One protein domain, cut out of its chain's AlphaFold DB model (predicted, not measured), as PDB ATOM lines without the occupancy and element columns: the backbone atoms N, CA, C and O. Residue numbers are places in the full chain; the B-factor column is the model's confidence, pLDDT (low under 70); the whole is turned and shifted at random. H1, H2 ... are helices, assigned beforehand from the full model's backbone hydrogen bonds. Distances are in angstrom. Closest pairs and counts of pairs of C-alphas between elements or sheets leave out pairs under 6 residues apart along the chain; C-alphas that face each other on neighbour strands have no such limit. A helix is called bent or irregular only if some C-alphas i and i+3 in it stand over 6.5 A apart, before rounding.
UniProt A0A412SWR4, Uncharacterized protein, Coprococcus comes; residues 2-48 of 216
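AT A GLANCE: This is residues 2 to 48 of the 216 residues of an uncharacterized protein of Coprococcus comes (UniProt A0A412SWR4). A short helix and a long one make an L: H1 is the short arm, H2 the long arm, and the chain turns the corner between them through residues 13 and 14. H2 makes the longest axis, and nothing folds back over either helix. The printed part has 47 residues with two named helices, H1 then H2, and no named strand; the class is all helix. The whole is extended, with a radius of gyration of the C-alphas of 18.6 A, and the C-alphas span 56 by 22 by 6 A.

HOW THE PARTS SIT: The printed part begins with H1, residues 2 to 12. A tight link of 2 residues, Ile 13 and Thr 14, leads to H2, residues 15 to 46. H1 and H2 are apart: no C-alpha of the one is within 8 A of the other. In both helices every O i to N i+4 pair is within hydrogen-bond range. Residues 2 to 48 stand free, with no C-alpha 8 or more apart along the chain within 10 A.

IN THESE COORDINATES: H1 runs from C-alpha 2 at (-43.021, -6.315, 38.398) to C-alpha 12 at (-43.098, -14.188, 51.883), 15.6 A from first to last C-alpha. H2 begins at C-alpha 15 at (-35.433, -12.156, 57.679) and ends at C-alpha 46 at (3.380, -24.520, 35.534), 46.4 A away. Neither helix is bent.

THE WHOLE: The two C-alphas farthest apart are those of Ser 4 and Ala 48, 56.6 A. The printed part has no cut, and its one link between named elements is tight. The mean pLDDT of the printed part is 71.2; 23 residues are under 70, namely residues 2 to 17 and 41 to 47. The mean is 59 in H1 and 76 in H2.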
ATOM      1  N   LEU A   2     -44.074  -6.636  37.424       48.72
ATOM      2  CA  LEU A   2     -43.021  -6.315  38.398       48.72
ATOM      3  C   LEU A   2     -43.586  -6.043  39.810       48.72
ATOM      4  O   LEU A   2     -43.115  -6.627  40.778       48.72
ATOM      5  N   ASP A   3     -44.675  -5.272  39.912       60.47
ATOM      6  CA  ASP A   3     -45.287  -4.919  41.209       60.47
ATOM      7  C   ASP A   3     -45.895  -6.113  41.960       60.47
ATOM      8  O   ASP A   3     -45.885  -6.145  43.189       60.47
ATOM      9  N   SER A   4     -46.385  -7.138  41.249       57.84
ATOM     10  CA  SER A   4     -46.901  -8.348  41.904       57.84
ATOM     11  C   SER A   4     -45.776  -9.260  42.393       57.84
ATOM     12  O   SER A   4     -45.943  -9.924  43.410       57.84
ATOM     13  N   ILE A   5     -44.626  -9.272  41.709       59.88
ATOM     14  CA  ILE A   5     -43.427 -10.000  42.147       59.88
ATOM     15  C   ILE A   5     -42.832  -9.316  43.383       59.88
ATOM     16  O   ILE A   5     -42.504  -9.992  44.354       59.88
ATOM     17  N   ILE A   6     -42.771  -7.981  43.396       62.00
ATOM     18  CA  ILE A   6     -42.263  -7.202  44.536       62.00
ATOM     19  C   ILE A   6     -43.173  -7.370  45.763       62.00
ATOM     20  O   ILE A   6     -42.672  -7.639  46.855       62.00
ATOM     21  N   ASN A   7     -44.498  -7.308  45.589       61.12
ATOM     22  CA  ASN A   7     -45.439  -7.528  46.691       61.12
ATOM     23  C   ASN A   7     -45.406  -8.969  47.216       61.12
ATOM     24  O   ASN A   7     -45.410  -9.162  48.431       61.12
ATOM     25  N   TRP A   8     -45.299  -9.974  46.339       62.84
ATOM     26  CA  TRP A   8     -45.165 -11.378  46.749       62.84
ATOM     27  C   TRP A   8     -43.858 -11.639  47.509       62.84
ATOM     28  O   TRP A   8     -43.867 -12.313  48.540       62.84
ATOM     29  N   CYS A   9     -42.753 -11.043  47.053       57.62
ATOM     30  CA  CYS A   9     -41.474 -11.062  47.753       57.62
ATOM     31  C   CYS A   9     -41.582 -10.382  49.128       57.62
ATOM     32  O   CYS A   9     -41.159 -10.960  50.120       57.62
ATOM     33  N   SER A  10     -42.219  -9.212  49.231       61.31
ATOM     34  CA  SER A  10     -42.370  -8.504  50.514       61.31
ATOM     35  C   SER A  10     -43.194  -9.276  51.556       61.31
ATOM     36  O   SER A  10     -42.938  -9.150  52.750       61.31
ATOM     37  N   HIS A  11     -44.159 -10.091  51.112       60.50
ATOM     38  CA  HIS A  11     -45.047 -10.854  51.995       60.50
ATOM     39  C   HIS A  11     -44.455 -12.195  52.452       60.50
ATOM     40  O   HIS A  11     -44.781 -12.661  53.540       60.50
ATOM     41  N   ASN A  12     -43.600 -12.826  51.637       60.62
ATOM     42  CA  ASN A  12     -43.098 -14.188  51.883       60.62
ATOM     43  C   ASN A  12     -41.614 -14.252  52.275       60.62
ATOM     44  O   ASN A  12     -41.099 -15.318  52.625       60.62
ATOM     45  N   ILE A  13     -40.902 -13.127  52.222       56.72
ATOM     46  CA  ILE A  13     -39.505 -13.046  52.632       56.72
ATOM     47  C   ILE A  13     -39.443 -12.706  54.126       56.72
ATOM     48  O   ILE A  13     -39.571 -11.559  54.545       56.72
ATOM     49  N   THR A  14     -39.208 -13.721  54.950       59.34
ATOM     50  CA  THR A  14     -38.786 -13.545  56.343       59.34
ATOM     51  C   THR A  14     -37.292 -13.209  56.402       59.34
ATOM     52  O   THR A  14     -36.525 -13.580  55.510       59.34
ATOM     53  N   TYR A  15     -36.846 -12.526  57.463       55.03
ATOM     54  CA  TYR A  15     -35.433 -12.156  57.679       55.03
ATOM     55  C   TYR A  15     -34.464 -13.343  57.484       55.03
ATOM     56  O   TYR A  15     -33.379 -13.194  56.923       55.03
ATOM     57  N   THR A  16     -34.898 -14.547  57.864       56.62
ATOM     58  CA  THR A  16     -34.170 -15.811  57.694       56.62
ATOM     59  C   THR A  16     -33.925 -16.172  56.222       56.62
ATOM     60  O   THR A  16     -32.838 -16.630  55.884       56.62
ATOM     61  N   ASN A  17     -34.884 -15.914  55.325       66.31
ATOM     62  CA  ASN A  17     -34.740 -16.188  53.890       66.31
ATOM     63  C   ASN A  17     -33.762 -15.217  53.209       66.31
ATOM     64  O   ASN A  17     -32.959 -15.654  52.389       66.31
ATOM     65  N   ILE A  18     -33.768 -13.927  53.576       70.00
ATOM     66  CA  ILE A  18     -32.794 -12.947  53.047       70.00
ATOM     67  C   ILE A  18     -31.381 -13.322  53.474       70.00
ATOM     68  O   ILE A  18     -30.468 -13.323  52.651       70.00
ATOM     69  N   ARG A  19     -31.207 -13.669  54.754       71.19
ATOM     70  CA  ARG A  19     -29.914 -14.080  55.297       71.19
ATOM     71  C   ARG A  19     -29.374 -15.318  54.576       71.19
ATOM     72  O   ARG A  19     -28.232 -15.291  54.140       71.19
ATOM     73  N   ASN A  20     -30.202 -16.342  54.371       74.50
ATOM     74  CA  ASN A  20     -29.796 -17.556  53.654       74.50
ATOM     75  C   ASN A  20     -29.412 -17.271  52.190       74.50
ATOM     76  O   ASN A  20     -28.443 -17.831  51.686       74.50
ATOM     77  N   ILE A  21     -30.135 -16.376  51.505       78.19
ATOM     78  CA  ILE A  21     -29.809 -15.965  50.128       78.19
ATOM     79  C   ILE A  21     -28.495 -15.169  50.088       78.19
ATOM     80  O   ILE A  21     -27.671 -15.391  49.201       78.19
ATOM     81  N   ALA A  22     -28.269 -14.271  51.051       77.94
ATOM     82  CA  ALA A  22     -27.032 -13.502  51.157       77.94
ATOM     83  C   ALA A  22     -25.824 -14.392  51.498       77.94
ATOM     84  O   ALA A  22     -24.763 -14.237  50.895       77.94
ATOM     85  N   GLU A  23     -25.989 -15.356  52.408       77.62
ATOM     86  CA  GLU A  23     -24.971 -16.361  52.742       77.62
ATOM     87  C   GLU A  23     -24.634 -17.237  51.527       77.62
ATOM     88  O   GLU A  23     -23.459 -17.486  51.261       77.62
ATOM     89  N   LEU A  24     -25.636 -17.633  50.734       81.12
ATOM     90  CA  LEU A  24     -25.426 -18.378  49.490       81.12
ATOM     91  C   LEU A  24     -24.639 -17.551  48.462       81.12
ATOM     92  O   LEU A  24     -23.679 -18.051  47.877       81.12
ATOM     93  N   PHE A  25     -25.000 -16.279  48.268       83.12
ATOM     94  CA  PHE A  25     -24.261 -15.372  47.383       83.12
ATOM     95  C   PHE A  25     -22.816 -15.181  47.846       83.12
ATOM     96  O   PHE A  25     -21.893 -15.267  47.035       83.12
ATOM     97  N   TYR A  26     -22.611 -14.977  49.148       84.19
ATOM     98  CA  TYR A  26     -21.282 -14.876  49.738       84.19
ATOM     99  C   TYR A  26     -20.467 -16.150  49.493       84.19
ATOM    100  O   TYR A  26     -19.319 -16.069  49.062       84.19
ATOM    101  N   PHE A  27     -21.069 -17.327  49.679       85.69
ATOM    102  CA  PHE A  27     -20.405 -18.608  49.453       85.69
ATOM    103  C   PHE A  27     -20.016 -18.812  47.983       85.69
ATOM    104  O   PHE A  27     -18.898 -19.239  47.700       85.69
ATOM    105  N   ILE A  28     -20.896 -18.459  47.041       87.81
ATOM    106  CA  ILE A  28     -20.620 -18.546  45.598       87.81
ATOM    107  C   ILE A  28     -19.469 -17.611  45.209       87.81
ATOM    108  O   ILE A  28     -18.534 -18.042  44.534       87.81
ATOM    109  N   VAL A  29     -19.496 -16.354  45.664       87.50
ATOM    110  CA  VAL A  29     -18.446 -15.367  45.363       87.50
ATOM    111  C   VAL A  29     -17.110 -15.782  45.979       87.50
ATOM    112  O   VAL A  29     -16.086 -15.749  45.297       87.50
ATOM    113  N   LEU A  30     -17.112 -16.224  47.238       87.88
ATOM    114  CA  LEU A  30     -15.908 -16.671  47.934       87.88
ATOM    115  C   LEU A  30     -15.306 -17.915  47.267       87.88
ATOM    116  O   LEU A  30     -14.100 -17.966  47.031       87.88
ATOM    117  N   THR A  31     -16.141 -18.894  46.909       87.94
ATOM    118  CA  THR A  31     -15.697 -20.109  46.209       87.94
ATOM    119  C   THR A  31     -15.152 -19.769  44.823       87.94
ATOM    120  O   THR A  31     -14.086 -20.253  44.449       87.94
ATOM    121  N   GLY A  32     -15.819 -18.879  44.081       86.94
ATOM    122  CA  GLY A  32     -15.340 -18.392  42.786       86.94
ATOM    123  C   GLY A  32     -13.987 -17.684  42.885       86.94
ATOM    124  O   GLY A  32     -13.092 -17.960  42.087       86.94
ATOM    125  N   ALA A  33     -13.795 -16.841  43.904       87.69
ATOM    126  CA  ALA A  33     -12.511 -16.202  44.174       87.69
ATOM    127  C   ALA A  33     -11.428 -17.238  44.512       87.69
ATOM    128  O   ALA A  33     -10.340 -17.186  43.939       87.69
ATOM    129  N   MET A  34     -11.720 -18.215  45.379       86.69
ATOM    130  CA  MET A  34     -10.774 -19.290  45.705       86.69
ATOM    131  C   MET A  34     -10.358 -20.083  44.462       86.69
ATOM    132  O   MET A  34      -9.166 -20.297  44.261       86.69
ATOM    133  N   VAL A  35     -11.309 -20.468  43.606       88.62
ATOM    134  CA  VAL A  35     -11.020 -21.190  42.354       88.62
ATOM    135  C   VAL A  35     -10.190 -20.327  41.400       88.62
ATOM    136  O   VAL A  35      -9.213 -20.819  40.843       88.62
ATOM    137  N   TYR A  36     -10.513 -19.039  41.256       87.31
ATOM    138  CA  TYR A  36      -9.740 -18.109  40.426       87.31
ATOM    139  C   TYR A  36      -8.289 -17.971  40.911       87.31
ATOM    140  O   TYR A  36      -7.352 -18.089  40.121       87.31
ATOM    141  N   TYR A  37      -8.082 -17.761  42.213       83.12
ATOM    142  CA  TYR A  37      -6.738 -17.645  42.780       83.12
ATOM    143  C   TYR A  37      -5.979 -18.973  42.755       83.12
ATOM    144  O   TYR A  37      -4.767 -18.960  42.529       83.12
ATOM    145  N   ALA A  38      -6.662 -20.107  42.925       78.00
ATOM    146  CA  ALA A  38      -6.064 -21.428  42.778       78.00
ATOM    147  C   ALA A  38      -5.606 -21.674  41.332       78.00
ATOM    148  O   ALA A  38      -4.453 -22.044  41.126       78.00
ATOM    149  N   ALA A  39      -6.450 -21.384  40.337       76.50
ATOM    150  CA  ALA A  39      -6.109 -21.512  38.919       76.50
ATOM    151  C   ALA A  39      -4.934 -20.601  38.534       76.50
ATOM    152  O   ALA A  39      -3.950 -21.061  37.962       76.50
ATOM    153  N   LYS A  40      -4.973 -19.332  38.952       77.00
ATOM    154  CA  LYS A  40      -3.890 -18.367  38.711       77.00
ATOM    155  C   LYS A  40      -2.572 -18.770  39.381       77.00
ATOM    156  O   LYS A  40      -1.497 -18.527  38.838       77.00
ATOM    157  N   SER A  41      -2.642 -19.364  40.571       66.75
ATOM    158  CA  SER A  41      -1.457 -19.888  41.261       66.75
ATOM    159  C   SER A  41      -0.922 -21.145  40.577       66.75
ATOM    160  O   SER A  41       0.291 -21.330  40.504       66.75
ATOM    161  N   TYR A  42      -1.810 -21.981  40.034       64.88
ATOM    162  CA  TYR A  42      -1.445 -23.172  39.278       64.88
ATOM    163  C   TYR A  42      -0.738 -22.816  37.966       64.88
ATOM    164  O   TYR A  42       0.339 -23.339  37.710       64.88
ATOM    165  N   GLU A  43      -1.263 -21.867  37.185       64.06
ATOM    166  CA  GLU A  43      -0.607 -21.370  35.962       64.06
ATOM    167  C   GLU A  43       0.806 -20.846  36.249       64.06
ATOM    168  O   GLU A  43       1.769 -21.271  35.611       64.06
ATOM    169  N   LYS A  44       0.961 -20.025  37.296       60.28
ATOM    170  CA  LYS A  44       2.284 -19.563  37.748       60.28
ATOM    171  C   LYS A  44       3.215 -20.705  38.146       60.28
ATOM    172  O   LYS A  44       4.418 -20.594  37.944       60.28
ATOM    173  N   SER A  45       2.683 -21.785  38.720       58.16
ATOM    174  CA  SER A  45       3.470 -22.968  39.078       58.16
ATOM    175  C   SER A  45       3.870 -23.805  37.861       58.16
ATOM    176  O   SER A  45       4.894 -24.480  37.923       58.16
ATOM    177  N   VAL A  46       3.081 -23.798  36.784       61.34
ATOM    178  CA  VAL A  46       3.380 -24.520  35.534       61.34
ATOM    179  C   VAL A  46       4.442 -23.778  34.714       61.34
ATOM    180  O   VAL A  46       5.281 -24.411  34.078       61.34
ATOM    181  N   GLU A  47       4.466 -22.447  34.784       64.25
ATOM    182  CA  GLU A  47       5.502 -21.608  34.161       64.25
ATOM    183  C   GLU A  47       6.769 -21.447  35.017       64.25
ATOM    184  O   GLU A  47       7.750 -20.845  34.573       64.25
ATOM    185  N   ALA A  48       6.763 -21.976  36.242       72.62
ATOM    186  CA  ALA A  48       7.844 -21.812  37.197       72.62
ATOM    187  C   ALA A  48       9.112 -22.540  36.724       72.62
ATOM    188  O   ALA A  48       9.197 -23.770  36.776       72.62
TER     189      ALA A  48